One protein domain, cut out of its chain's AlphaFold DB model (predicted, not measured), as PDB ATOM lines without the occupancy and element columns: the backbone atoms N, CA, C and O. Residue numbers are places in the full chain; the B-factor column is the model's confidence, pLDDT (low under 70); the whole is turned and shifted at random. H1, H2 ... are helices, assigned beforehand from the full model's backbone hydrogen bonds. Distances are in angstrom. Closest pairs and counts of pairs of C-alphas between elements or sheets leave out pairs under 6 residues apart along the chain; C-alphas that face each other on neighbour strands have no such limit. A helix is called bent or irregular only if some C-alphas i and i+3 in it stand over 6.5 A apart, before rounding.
ATOM      1  N   THR A   4     120.692 154.049 155.699       78.56
ATOM      2  CA  THR A   4     120.370 154.367 157.095       78.56
ATOM      3  C   THR A   4     121.343 153.746 158.101       78.56
ATOM      4  O   THR A   4     121.685 154.376 159.096       78.56
ATOM      5  N   SER A   5     121.831 152.526 157.853       75.50
ATOM      6  CA  SER A   5     122.752 151.843 158.773       75.50
ATOM      7  C   SER A   5     124.153 152.452 158.739       75.50
ATOM      8  O   SER A   5     124.780 152.591 159.786       75.50
ATOM      9  N   LYS A   6     124.619 152.878 157.554       77.12
ATOM     10  CA  LYS A   6     125.888 153.607 157.404       77.12
ATOM     11  C   LYS A   6     125.803 154.998 158.042       77.12
ATOM     12  O   LYS A   6     126.708 155.381 158.776       77.12
ATOM     13  N   ALA A   7     124.689 155.704 157.845       85.69
ATOM     14  CA  ALA A   7     124.455 157.015 158.454       85.69
ATOM     15  C   ALA A   7     124.406 156.952 159.992       85.69
ATOM     16  O   ALA A   7     125.023 157.778 160.660       85.69
ATOM     17  N   ALA A   8     123.737 155.946 160.563       85.88
ATOM     18  CA  ALA A   8     123.682 155.760 162.013       85.88
ATOM     19  C   ALA A   8     125.066 155.463 162.618       85.88
ATOM     20  O   ALA A   8     125.419 156.024 163.654       85.88
ATOM     21  N   ALA A   9     125.873 154.626 161.956       84.19
ATOM     22  CA  ALA A   9     127.240 154.345 162.391       84.19
ATOM     23  C   ALA A   9     128.129 155.600 162.330       84.19
ATOM     24  O   ALA A   9     128.822 155.906 163.300       84.19
ATOM     25  N   ALA A  10     128.060 156.364 161.236       86.12
ATOM     26  CA  ALA A  10     128.807 157.613 161.083       86.12
ATOM     27  C   ALA A  10     128.412 158.662 162.138       86.12
ATOM     28  O   ALA A  10     129.282 159.317 162.713       86.12
ATOM     29  N   PHE A  11     127.117 158.783 162.451       94.88
ATOM     30  CA  PHE A  11     126.630 159.698 163.482       94.88
ATOM     31  C   PHE A  11     127.155 159.339 164.874       94.88
ATOM     32  O   PHE A  11     127.601 160.226 165.594       94.88
ATOM     33  N   LEU A  12     127.156 158.056 165.255       93.44
ATOM     34  CA  LEU A  12     127.680 157.626 166.556       93.44
ATOM     35  C   LEU A  12     129.179 157.909 166.700       93.44
ATOM     36  O   LEU A  12     129.612 158.381 167.750       93.44
ATOM     37  N   VAL A  13     129.960 157.673 165.641       92.94
ATOM     38  CA  VAL A  13     131.394 158.001 165.620       92.94
ATOM     39  C   VAL A  13     131.602 159.511 165.757       92.94
ATOM     40  O   VAL A  13     132.374 159.948 166.611       92.94
ATOM     41  N   GLY A  14     130.869 160.317 164.982       91.50
ATOM     42  CA  GLY A  14     130.935 161.777 165.070       91.50
ATOM     43  C   GLY A  14     130.515 162.310 166.443       91.50
ATOM     44  O   GLY A  14     131.188 163.174 167.005       91.50
ATOM     45  N   ALA A  15     129.452 161.754 167.025       96.12
ATOM     46  CA  ALA A  15     128.956 162.131 168.343       96.12
ATOM     47  C   ALA A  15     129.947 161.781 169.459       96.12
ATOM     48  O   ALA A  15     130.134 162.585 170.368       96.12
ATOM     49  N   ALA A  16     130.620 160.628 169.389       94.50
ATOM     50  CA  ALA A  16     131.636 160.248 170.370       94.50
ATOM     51  C   ALA A  16     132.845 161.198 170.343       94.50
ATOM     52  O   ALA A  16     133.290 161.654 171.397       94.50
ATOM     53  N   ILE A  17     133.337 161.551 169.149       94.94
ATOM     54  CA  ILE A  17     134.431 162.524 168.986       94.94
ATOM     55  C   ILE A  17     133.991 163.905 169.490       94.94
ATOM     56  O   ILE A  17     134.702 164.534 170.274       94.94
ATOM     57  N   GLY A  18     132.797 164.355 169.093       91.00
ATOM     58  CA  GLY A  18     132.237 165.640 169.513       91.00
ATOM     59  C   GLY A  18     132.027 165.732 171.024       91.00
ATOM     60  O   GLY A  18     132.383 166.737 171.631       91.00
ATOM     61  N   ALA A  19     131.522 164.668 171.651       95.38
ATOM     62  CA  ALA A  19     131.374 164.588 173.100       95.38
ATOM     63  C   ALA A  19     132.734 164.569 173.812       95.38
ATOM     64  O   ALA A  19     132.901 165.265 174.809       95.38
ATOM     65  N   GLY A  20     133.720 163.833 173.289       95.00
ATOM     66  CA  GLY A  20     135.076 163.805 173.842       95.00
ATOM     67  C   GLY A  20     135.728 165.189 173.847       95.00
ATOM     68  O   GLY A  20     136.226 165.633 174.882       95.00
ATOM     69  N   LEU A  21     135.656 165.909 172.724       93.56
ATOM     70  CA  LEU A  21     136.155 167.283 172.624       93.56
ATOM     71  C   LEU A  21     135.341 168.257 173.485       93.56
ATOM     72  O   LEU A  21     135.926 169.095 174.161       93.56
ATOM     73  N   GLY A  22     134.011 168.131 173.500       91.94
ATOM     74  CA  GLY A  22     133.122 168.992 174.282       91.94
ATOM     75  C   GLY A  22     133.322 168.856 175.792       91.94
ATOM     76  O   GLY A  22     133.316 169.862 176.494       91.94
ATOM     77  N   ILE A  23     133.557 167.636 176.286       90.31
ATOM     78  CA  ILE A  23     133.893 167.380 177.695       90.31
ATOM     79  C   ILE A  23     135.297 167.907 178.015       90.31
ATOM     80  O   ILE A  23     135.470 168.537 179.053       90.31
ATOM     81  N   LEU A  24     136.288 167.702 177.136       87.19
ATOM     82  CA  LEU A  24     137.656 168.187 177.355       87.19
ATOM     83  C   LEU A  24     137.742 169.723 177.381       87.19
ATOM     84  O   LEU A  24     138.508 170.283 178.163       87.19
ATOM     85  N   PHE A  25     136.957 170.403 176.540       84.06
ATOM     86  CA  PHE A  25     136.892 171.866 176.494       84.06
ATOM     87  C   PHE A  25     135.955 172.482 177.533       84.06
ATOM     88  O   PHE A  25     135.969 173.704 177.680       84.06
ATOM     89  N   ALA A  26     135.137 171.687 178.232       83.19
ATOM     90  CA  ALA A  26     134.180 172.208 179.197       83.19
ATOM     91  C   ALA A  26     134.920 172.934 180.339       83.19
ATOM     92  O   ALA A  26     135.624 172.290 181.122       83.19
ATOM     93  N   PRO A  27     134.778 174.268 180.473       74.69
ATOM     94  CA  PRO A  27     135.449 174.997 181.538       74.69
ATOM     95  C   PRO A  27     134.790 174.689 182.891       74.69
ATOM     96  O   PRO A  27     133.562 174.652 183.008       74.69
ATOM     97  N   GLU A  28     135.595 174.495 183.943       78.50
ATOM     98  CA  GLU A  28     135.077 174.407 185.315       78.50
ATOM     99  C   GLU A  28     134.337 175.706 185.706       78.50
ATOM    100  O   GLU A  28     134.604 176.789 185.181       78.50
ATOM    101  N   LYS A  29     133.414 175.631 186.680       80.31
ATOM    102  CA  LYS A  29     132.763 176.828 187.249       80.31
ATOM    103  C   LYS A  29     133.824 177.829 187.726       80.31
ATOM    104  O   LYS A  29     134.584 177.534 188.649       80.31
ATOM    105  N   GLY A  30     133.793 179.041 187.166       71.62
ATOM    106  CA  GLY A  30     134.811 180.071 187.392       71.62
ATOM    107  C   GLY A  30     135.032 180.472 188.856       71.62
ATOM    108  O   GLY A  30     136.126 180.909 189.200       71.62
ATOM    109  N   SER A  31     134.051 180.274 189.743       77.06
ATOM    110  CA  SER A  31     134.214 180.482 191.188       77.06
ATOM    111  C   SER A  31     135.262 179.549 191.808       77.06
ATOM    112  O   SER A  31     136.138 180.029 192.520       77.06
ATOM    113  N   LYS A  32     135.245 178.253 191.464       75.38
ATOM    114  CA  LYS A  32     136.239 177.275 191.941       75.38
ATOM    115  C   LYS A  32     137.617 177.513 191.327       75.38
ATOM    116  O   LYS A  32     138.630 177.343 191.994       75.38
ATOM    117  N   THR A  33     137.666 177.928 190.062       76.62
ATOM    118  CA  THR A  33     138.926 178.266 189.386       76.62
ATOM    119  C   THR A  33     139.585 179.480 190.027       76.62
ATOM    120  O   THR A  33     140.789 179.466 190.248       76.62
ATOM    121  N   ARG A  34     138.813 180.517 190.377       78.00
ATOM    122  CA  ARG A  34     139.344 181.749 190.979       78.00
ATOM    123  C   ARG A  34     139.874 181.532 192.397       78.00
ATOM    124  O   ARG A  34     140.857 182.165 192.768       78.00
ATOM    125  N   GLU A  35     139.241 180.642 193.154       78.06
ATOM    126  CA  GLU A  35     139.698 180.198 194.474       78.06
ATOM    127  C   GLU A  35     141.025 179.425 194.367       78.06
ATOM    128  O   GLU A  35     142.023 179.861 194.934       78.06
ATOM    129  N   LYS A  36     141.095 178.394 193.505       71.06
ATOM    130  CA  LYS A  36     142.336 177.641 193.215       71.06
ATOM    131  C   LYS A  36     143.476 178.529 192.685       71.06
ATOM    132  O   LYS A  36     144.646 178.262 192.948       71.06
ATOM    133  N   LEU A  37     143.146 179.574 191.920       72.31
ATOM    134  CA  LEU A  37     144.117 180.512 191.350       72.31
ATOM    135  C   LEU A  37     144.685 181.466 192.407       72.31
ATOM    136  O   LEU A  37     145.866 181.785 192.368       72.31
ATOM    137  N   LYS A  38     143.865 181.914 193.363       71.81
ATOM    138  CA  LYS A  38     144.323 182.810 194.432       71.81
ATOM    139  C   LYS A  38     145.337 182.156 195.368       71.81
ATOM    140  O   LYS A  38     146.212 182.858 195.855       71.81
ATOM    141  N   GLU A  39     145.222 180.854 195.615       68.38
ATOM    142  CA  GLU A  39     146.104 180.147 196.556       68.38
ATOM    143  C   GLU A  39     147.346 179.528 195.901       68.38
ATOM    144  O   GLU A  39     148.367 179.382 196.561       68.38
ATOM    145  N   GLY A  40     147.285 179.148 194.619       64.31
ATOM    146  CA  GLY A  40     148.332 178.325 193.998       64.31
ATOM    147  C   GLY A  40     149.148 178.975 192.879       64.31
ATOM    148  O   GLY A  40     150.054 178.323 192.363       64.31
ATOM    149  N   PHE A  41     148.819 180.195 192.438       65.75
ATOM    150  CA  PHE A  41     149.359 180.722 191.179       65.75
ATOM    151  C   PHE A  41     150.766 181.314 191.295       65.75
ATOM    152  O   PHE A  41     151.547 181.105 190.377       65.75
ATOM    153  N   ASP A  42     151.138 181.983 192.386       66.06
ATOM    154  CA  ASP A  42     152.441 182.671 192.430       66.06
ATOM    155  C   ASP A  42     153.643 181.713 192.484       66.06
ATOM    156  O   ASP A  42     154.631 181.954 191.800       66.06
ATOM    157  N   GLU A  43     153.553 180.578 193.182       67.94
ATOM    158  CA  GLU A  43     154.669 179.615 193.248       67.94
ATOM    159  C   GLU A  43     154.671 178.602 192.095       67.94
ATOM    160  O   GLU A  43     155.727 178.158 191.647       67.94
ATOM    161  N   LYS A  44     153.496 178.226 191.572       67.44
ATOM    162  CA  LYS A  44     153.398 177.184 190.534       67.44
ATOM    163  C   LYS A  44     153.444 177.729 189.119       67.44
ATOM    164  O   LYS A  44     153.640 176.947 188.196       67.44
ATOM    165  N   LYS A  45     153.255 179.034 188.909       72.94
ATOM    166  CA  LYS A  45     153.232 179.631 187.567       72.94
ATOM    167  C   LYS A  45     154.556 179.460 186.836       72.94
ATOM    168  O   LYS A  45     154.514 179.106 185.664       72.94
ATOM    169  N   ASP A  46     155.695 179.655 187.494       77.50
ATOM    170  CA  ASP A  46     156.997 179.516 186.830       77.50
ATOM    171  C   ASP A  46     157.320 178.050 186.502       77.50
ATOM    172  O   ASP A  46     157.768 177.745 185.394       77.50
ATOM    173  N   GLU A  47     156.992 177.113 187.395       79.19
ATOM    174  CA  GLU A  47     157.166 175.679 187.127       79.19
ATOM    175  C   GLU A  47     156.207 175.183 186.031       79.19
ATOM    176  O   GLU A  47     156.586 174.407 185.149       79.19
ATOM    177  N   LEU A  48     154.960 175.662 186.052       79.25
ATOM    178  CA  LEU A  48     153.946 175.332 185.058       79.25
ATOM    179  C   LEU A  48     154.304 175.919 183.696       79.25
ATOM    180  O   LEU A  48     154.127 175.241 182.693       79.25
ATOM    181  N   LYS A  49     154.831 177.145 183.651       81.75
ATOM    182  CA  LYS A  49     155.238 177.806 182.410       81.75
ATOM    183  C   LYS A  49     156.406 177.078 181.752       81.75
ATOM    184  O   LYS A  49     156.316 176.793 180.565       81.75
ATOM    185  N   ASN A  50     157.415 176.669 182.524       84.44
ATOM    186  CA  ASN A  50     158.519 175.861 181.999       84.44
ATOM    187  C   ASN A  50     158.040 174.493 181.483       84.44
ATOM    188  O   ASN A  50     158.373 174.107 180.366       84.44
ATOM    189  N   LYS A  51     157.193 173.775 182.239       85.19
ATOM    190  CA  LYS A  51     156.629 172.493 181.766       85.19
ATOM    191  C   LYS A  51     155.716 172.664 180.555       85.19
ATOM    192  O   LYS A  51     155.664 171.779 179.706       85.19
ATOM    193  N   PHE A  52     154.976 173.767 180.489       86.31
ATOM    194  CA  PHE A  52     154.089 174.068 179.376       86.31
ATOM    195  C   PHE A  52     154.879 174.415 178.117       86.31
ATOM    196  O   PHE A  52     154.534 173.902 177.060       86.31
ATOM    197  N   ASP A  53     155.954 175.198 178.216       87.38
ATOM    198  CA  ASP A  53     156.840 175.486 177.082       87.38
ATOM    199  C   ASP A  53     157.549 174.217 176.585       87.38
ATOM    200  O   ASP A  53     157.568 173.954 175.380       87.38
ATOM    201  N   ASP A  54     158.035 173.361 177.489       89.31
ATOM    202  CA  ASP A  54     158.623 172.065 177.126       89.31
ATOM    203  C   ASP A  54     157.606 171.134 176.458       89.31
ATOM    204  O   ASP A  54     157.906 170.481 175.453       89.31
ATOM    205  N   LEU A  55     156.389 171.059 177.002       89.06
ATOM    206  CA  LEU A  55     155.318 170.248 176.436       89.06
ATOM    207  C   LEU A  55     154.868 170.804 175.088       89.06
ATOM    208  O   LEU A  55     154.677 170.033 174.154       89.06
ATOM    209  N   SER A  56     154.730 172.122 174.976       87.81
ATOM    210  CA  SER A  56     154.323 172.817 173.761       87.81
ATOM    211  C   SER A  56     155.369 172.646 172.664       87.81
ATOM    212  O   SER A  56     154.999 172.313 171.543       87.81
ATOM    213  N   SER A  57     156.668 172.748 172.970       88.50
ATOM    214  CA  SER A  57     157.727 172.494 171.982       88.50
ATOM    215  C   SER A  57     157.721 171.038 171.507       88.50
ATOM    216  O   SER A  57     157.669 170.787 170.303       88.50
ATOM    217  N   LYS A  58     157.652 170.067 172.432       90.19
ATOM    218  CA  LYS A  58     157.570 168.634 172.098       90.19
ATOM    219  C   LYS A  58     156.312 168.302 171.308       90.19
ATOM    220  O   LYS A  58     156.368 167.500 170.376       90.19
ATOM    221  N   PHE A  59     155.185 168.902 171.677       89.94
ATOM    222  CA  PHE A  59     153.919 168.734 170.983       89.94
ATOM    223  C   PHE A  59     153.991 169.342 169.590       89.94
ATOM    224  O   PHE A  59     153.612 168.674 168.643       89.94
ATOM    225  N   LYS A  60     154.549 170.546 169.439       87.44
ATOM    226  CA  LYS A  60     154.707 171.229 168.152       87.44
ATOM    227  C   LYS A  60     155.605 170.443 167.198       87.44
ATOM    228  O   LYS A  60     155.194 170.214 166.068       87.44
ATOM    229  N   SER A  61     156.747 169.934 167.661       87.06
ATOM    230  CA  SER A  61     157.618 169.075 166.845       87.06
ATOM    231  C   SER A  61     156.959 167.738 166.490       87.06
ATOM    232  O   SER A  61     157.069 167.277 165.357       87.06
ATOM    233  N   LYS A  62     156.235 167.103 167.427       87.88
ATOM    234  CA  LYS A  62     155.439 165.902 167.110       87.88
ATOM    235  C   LYS A  62     154.330 166.209 166.113       87.88
ATOM    236  O   LYS A  62     154.090 165.392 165.239       87.88
ATOM    237  N   LEU A  63     153.670 167.353 166.245       87.25
ATOM    238  CA  LEU A  63     152.574 167.763 165.384       87.25
ATOM    239  C   LEU A  63     153.071 168.100 163.978       87.25
ATOM    240  O   LEU A  63     152.400 167.729 163.033       87.25
ATOM    241  N   GLU A  64     154.239 168.729 163.819       86.31
ATOM    242  CA  GLU A  64     154.872 168.934 162.506       86.31
ATOM    243  C   GLU A  64     155.223 167.605 161.830       86.31
ATOM    244  O   GLU A  64     154.827 167.389 160.686       86.31
ATOM    245  N   ASN A  65     155.876 166.687 162.550       85.94
ATOM    246  CA  ASN A  65     156.191 165.359 162.015       85.94
ATOM    247  C   ASN A  65     154.911 164.583 161.660       85.94
ATOM    248  O   ASN A  65     154.759 164.100 160.545       85.94
ATOM    249  N   SER A  66     153.937 164.544 162.575       85.69
ATOM    250  CA  SER A  66     152.651 163.894 162.326       85.69
ATOM    251  C   SER A  66     151.841 164.578 161.235       85.69
ATOM    252  O   SER A  66     151.094 163.892 160.558       85.69
ATOM    253  N   LYS A  67     151.959 165.893 161.029       86.25
ATOM    254  CA  LYS A  67     151.271 166.593 159.939       86.25
ATOM    255  C   LYS A  67     151.805 166.137 158.584       86.25
ATOM    256  O   LYS A  67     150.997 165.842 157.714       86.25
ATOM    257  N   SER A  68     153.123 166.010 158.440       85.69
ATOM    258  CA  SER A  68     153.743 165.459 157.227       85.69
ATOM    259  C   SER A  68     153.330 163.998 156.989       85.69
ATOM    260  O   SER A  68     153.008 163.610 155.865       85.69
ATOM    261  N   ASP A  69     153.290 163.187 158.047       87.44
ATOM    262  CA  ASP A  69     152.855 161.787 157.955       87.44
ATOM    263  C   ASP A  69     151.352 161.667 157.656       87.44
ATOM    264  O   ASP A  69     150.926 160.752 156.957       87.44
ATOM    265  N   ILE A  70     150.538 162.589 158.176       86.81
ATOM    266  CA  ILE A  70     149.096 162.653 157.926       86.81
ATOM    267  C   ILE A  70     148.825 163.115 156.503       86.81
ATOM    268  O   ILE A  70     147.976 162.513 155.872       86.81
ATOM    269  N   GLU A  71     149.506 164.142 155.991       84.38
ATOM    270  CA  GLU A  71     149.334 164.597 154.605       84.38
ATOM    271  C   GLU A  71     149.666 163.470 153.623       84.38
ATOM    272  O   GLU A  71     148.842 163.164 152.765       84.38
ATOM    273  N   SER A  72     150.783 162.760 153.819       83.94
ATOM    274  CA  SER A  72     151.120 161.610 152.966       83.94
ATOM    275  C   SER A  72     150.109 160.465 153.083       83.94
ATOM    276  O   SER A  72     149.650 159.946 152.070       83.94
ATOM    277  N   GLN A  73     149.683 160.109 154.301       84.88
ATOM    278  CA  GLN A  73     148.642 159.097 154.498       84.88
ATOM    279  C   GLN A  73     147.277 159.536 153.974       84.88
ATOM    280  O   GLN A  73     146.489 158.682 153.583       84.88
ATOM    281  N   PHE A  74     146.963 160.829 153.996       83.38
ATOM    282  CA  PHE A  74     145.696 161.364 153.516       83.38
ATOM    283  C   PHE A  74     145.662 161.387 151.992       83.38
ATOM    284  O   PHE A  74     144.642 161.005 151.430       83.38
ATOM    285  N   ASP A  75     146.764 161.748 151.336       82.94
ATOM    286  CA  ASP A  75     146.907 161.661 149.881       82.94
ATOM    287  C   ASP A  75     146.854 160.201 149.412       82.94
ATOM    288  O   ASP A  75     146.080 159.872 148.509       82.94
ATOM    289  N   ASP A  76     147.574 159.297 150.085       83.38
ATOM    290  CA  ASP A  76     147.489 157.855 149.827       83.38
ATOM    291  C   ASP A  76     146.075 157.325 150.083       83.38
ATOM    292  O   ASP A  76     145.548 156.534 149.298       83.38
ATOM    293  N   LEU A  77     145.429 157.748 151.170       78.25
ATOM    294  CA  LEU A  77     144.070 157.330 151.487       78.25
ATOM    295  C   LEU A  77     143.079 157.869 150.466       78.25
ATOM    296  O   LEU A  77     142.213 157.105 150.072       78.25
ATOM    297  N   ALA A  78     143.193 159.125 150.035       78.94
ATOM    298  CA  ALA A  78     142.325 159.743 149.039       78.94
ATOM    299  C   ALA A  78     142.484 159.073 147.669       78.94
ATOM    300  O   ALA A  78     141.484 158.783 147.018       78.94
ATOM    301  N   ALA A  79     143.717 158.757 147.268       80.00
ATOM    302  CA  ALA A  79     144.003 158.050 146.023       80.00
ATOM    303  C   ALA A  79     143.500 156.597 146.041       80.00
ATOM    304  O   ALA A  79     142.995 156.100 145.039       80.00
ATOM    305  N   ASN A  80     143.601 155.921 147.188       76.81
ATOM    306  CA  ASN A  80     143.158 154.536 147.354       76.81
ATOM    307  C   ASN A  80     141.743 154.425 147.941       76.81
ATOM    308  O   ASN A  80     141.305 153.314 148.259       76.81
ATOM    309  N   VAL A  81     141.029 155.543 148.133       76.19
ATOM    310  CA  VAL A  81     139.759 155.551 148.870       76.19
ATOM    311  C   VAL A  81     138.733 154.718 148.126       76.19
ATOM    312  O   VAL A  81     138.030 153.940 148.755       76.19
ATOM    313  N   ASP A  82     138.696 154.795 146.801       68.00
ATOM    314  CA  ASP A  82     137.721 154.065 145.997       68.00
ATOM    315  C   ASP A  82     137.955 152.546 146.035       68.00
ATOM    316  O   ASP A  82     136.998 151.770 146.078       68.00
ATOM    317  N   GLU A  83     139.214 152.106 146.110       67.19
ATOM    318  CA  GLU A  83     139.574 150.684 146.143       67.19
ATOM    319  C   GLU A  83     139.463 150.101 147.564       67.19
ATOM    320  O   GLU A  83     138.788 149.091 147.786       67.19
ATOM    321  N   LYS A  84     140.023 150.787 148.571       70.75
ATOM    322  CA  LYS A  84     140.001 150.348 149.978       70.75
ATOM    323  C   LYS A  84     138.645 150.534 150.652       70.75
ATOM    324  O   LYS A  84     138.363 149.832 151.623       70.75
ATOM    325  N   THR A  85     137.785 151.432 150.166       74.31
ATOM    326  CA  THR A  85     136.429 151.592 150.717       74.31
ATOM    327  C   THR A  85     135.642 150.289 150.620       74.31
ATOM    328  O   THR A  85     134.938 149.954 151.570       74.31
ATOM    329  N   ASN A  86     135.804 149.501 149.553       71.88
ATOM    330  CA  ASN A  86     135.109 148.217 149.419       71.88
ATOM    331  C   ASN A  86     135.570 147.191 150.469       71.88
ATOM    332  O   ASN A  86     134.729 146.573 151.127       71.88
ATOM    333  N   ASP A  87     136.876 147.084 150.713       78.50
ATOM    334  CA  ASP A  87     137.441 146.171 151.720       78.50
ATOM    335  C   ASP A  87     137.120 146.599 153.158       78.50
ATOM    336  O   ASP A  87     136.806 145.775 154.031       78.50
ATOM    337  N   VAL A  88     137.160 147.907 153.418       77.19
ATOM    338  CA  VAL A  88     136.804 148.477 154.721       77.19
ATOM    339  C   VAL A  88     135.317 148.287 154.985       77.19
ATOM    340  O   VAL A  88     134.951 147.866 156.086       77.19
ATOM    341  N   ILE A  89     134.459 148.524 153.985       75.44
ATOM    342  CA  ILE A  89     133.029 148.230 154.078       75.44
ATOM    343  C   ILE A  89     132.856 146.757 154.432       75.44
ATOM    344  O   ILE A  89     132.294 146.495 155.489       75.44
ATOM    345  N   ALA A  90     133.410 145.821 153.655       81.25
ATOM    346  CA  ALA A  90     133.271 144.380 153.892       81.25
ATOM    347  C   ALA A  90     133.699 143.957 155.310       81.25
ATOM    348  O   ALA A  90     133.011 143.179 155.980       81.25
ATOM    349  N   THR A  91     134.801 144.516 155.813       82.62
ATOM    350  CA  THR A  91     135.293 144.248 157.171       82.62
ATOM    351  C   THR A  91     134.340 144.784 158.244       82.62
ATOM    352  O   THR A  91     134.096 144.116 159.254       82.62
ATOM    353  N   LEU A  92     133.767 145.970 158.031       80.44
ATOM    354  CA  LEU A  92     132.767 146.557 158.922       80.44
ATOM    355  C   LEU A  92     131.440 145.794 158.869       80.44
ATOM    356  O   LEU A  92     130.841 145.592 159.922       80.44
ATOM    357  N   GLU A  93     130.994 145.326 157.697       79.25
ATOM    358  CA  GLU A  93     129.781 144.502 157.581       79.25
ATOM    359  C   GLU A  93     129.948 143.190 158.350       79.25
ATOM    360  O   GLU A  93     129.055 142.804 159.107       79.25
ATOM    361  N   LYS A  94     131.117 142.551 158.223       87.50
ATOM    362  CA  LYS A  94     131.459 141.325 158.952       87.50
ATOM    363  C   LYS A  94     131.464 141.550 160.463       87.50
ATOM    364  O   LYS A  94     130.768 140.843 161.186       87.50
ATOM    365  N   LYS A  95     132.154 142.590 160.948       83.56
ATOM    366  CA  LYS A  95     132.163 142.920 162.385       83.56
ATOM    367  C   LYS A  95     130.787 143.329 162.908       83.56
ATOM    368  O   LYS A  95     130.445 143.001 164.039       83.56
ATOM    369  N   LEU A  96     129.977 144.024 162.110       81.44
ATOM    370  CA  LEU A  96     128.605 144.378 162.477       81.44
ATOM    371  C   LEU A  96     127.714 143.132 162.572       81.44
ATOM    372  O   LEU A  96     126.875 143.052 163.468       81.44
ATOM    373  N   ALA A  97     127.880 142.174 161.659       84.00
ATOM    374  CA  ALA A  97     127.167 140.903 161.696       84.00
ATOM    375  C   ALA A  97     127.536 140.103 162.952       84.00
ATOM    376  O   ALA A  97     126.632 139.690 163.682       84.00
ATOM    377  N   ASP A  98     128.830 140.002 163.264       86.75
ATOM    378  CA  ASP A  98     129.325 139.342 164.475       86.75
ATOM    379  C   ASP A  98     128.773 140.016 165.742       86.75
ATOM    380  O   ASP A  98     128.293 139.346 166.654       86.75
ATOM    381  N   LEU A  99     128.749 141.354 165.784       81.19
ATOM    382  CA  LEU A  99     128.189 142.106 166.911       81.19
ATOM    383  C   LEU A  99     126.671 141.942 167.041       81.19
ATOM    384  O   LEU A  99     126.168 141.846 168.158       81.19
ATOM    385  N   LYS A 100     125.926 141.886 165.930       79.62
ATOM    386  CA  LYS A 100     124.481 141.602 165.956       79.62
ATOM    387  C   LYS A 100     124.196 140.188 166.450       79.62
ATOM    388  O   LYS A 100     123.251 140.002 167.213       79.62
ATOM    389  N   GLN A 101     124.995 139.213 166.032       83.00
ATOM    390  CA  GLN A 101     124.851 137.824 166.455       83.00
ATOM    391  C   GLN A 101     125.208 137.661 167.938       83.00
ATOM    392  O   GLN A 101     124.444 137.049 168.685       83.00
ATOM    393  N   ALA A 102     126.291 138.304 168.388       80.12
ATOM    394  CA  ALA A 102     126.664 138.375 169.795       80.12
ATOM    395  C   ALA A 102     125.559 139.043 170.629       80.12
ATOM    396  O   ALA A 102     125.068 138.452 171.587       80.12
ATOM    397  N   ALA A 103     125.072 140.220 170.231       74.50
ATOM    398  CA  ALA A 103     123.994 140.917 170.935       74.50
ATOM    399  C   ALA A 103     122.678 140.113 170.974       74.50
ATOM    400  O   ALA A 103     121.966 140.158 171.975       74.50
ATOM    401  N   ALA A 104     122.361 139.350 169.923       73.38
ATOM    402  CA  ALA A 104     121.201 138.457 169.905       73.38
ATOM    403  C   ALA A 104     121.366 137.261 170.857       73.38
ATOM    404  O   ALA A 104     120.390 136.847 171.480       73.38
ATOM    405  N   SER A 105     122.589 136.743 171.018       67.62
ATOM    406  CA  SER A 105     122.890 135.670 171.976       67.62
ATOM    407  C   SER A 105     122.843 136.120 173.441       67.62
ATOM    408  O   SER A 105     122.529 135.310 174.303       67.62
ATOM    409  N   PHE A 106     123.059 137.413 173.717       61.28
ATOM    410  CA  PHE A 106     122.896 138.004 175.053       61.28
ATOM    411  C   PHE A 106     121.436 138.340 175.410       61.28
ATOM    412  O   PHE A 106     121.162 138.688 176.556       61.28
ATOM    413  N   LYS A 107     120.493 138.280 174.456       53.88
ATOM    414  CA  LYS A 107     119.075 138.640 174.665       53.88
ATOM    415  C   LYS A 107     118.162 137.429 174.945       53.88
ATOM    416  O   LYS A 107     116.942 137.561 174.844       53.88
TER     417      LYS A 107
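Overview. This is residues 4 to 107 of the 108 residues of the protein "YtxH domain-containing protein" of Flavobacterium sp. (UniProt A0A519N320). Three helices make a large open frame round an empty middle: the long arm H2b forms one side, H3 makes a corner with its last end, and H1 runs along the opposite side, far across the gap. The short arm H2a, where H2 bends, turns the chain between H1 and H2b. The printed part has 104 residues, with three named helices in the order H1, H2, H3 and no named strand; the class is all helix. It is extended, with a radius of gyration of the C-alphas of 22.3 A, and flat, spanning 57 by 42 by 21 A.

Arrangement. H2, residues 30 to 79, was assigned as one helix by its hydrogen bonds, but is bent: C-alphas 39 and 42 are 8.0 A apart. Its arms H2a, residues 30 to 39, and H2b, residues 42 to 79, stand at a steep tilt of 50 degrees. H2b is irregular, with C-alphas 43 and 46 6.8 A apart, and has a kink of 25 degrees near residue 68. H3, residues 81 to 105, and H2b meet only through their link. H1, residues 4 to 25, is apart from H2a, H2b and H3. In H1 and H2a every O i to N i+4 pair is within hydrogen-bond range; in H2b 32 of 34 are, in H3 19 of 21.

Along the chain. H2b is 53.2 A long, from C-alpha 42 at (152.441, 182.671, 192.430). H3 is 34.8 A long, ending at C-alpha 105 at (122.890, 135.670, 171.976). H1 is 30.9 A long, beginning at C-alpha 4 at (120.370, 154.367, 157.095); H2a is 14.5 A long.

Size, cuts and confidence. The C-alphas farthest apart, of Asp 42 and Ser 105, are 59.2 A apart. The printed part has no cut, and both links are tight. Its mean pLDDT is 81.2; residues 39 to 44, 82 to 83 and 105 to 107 are under 70.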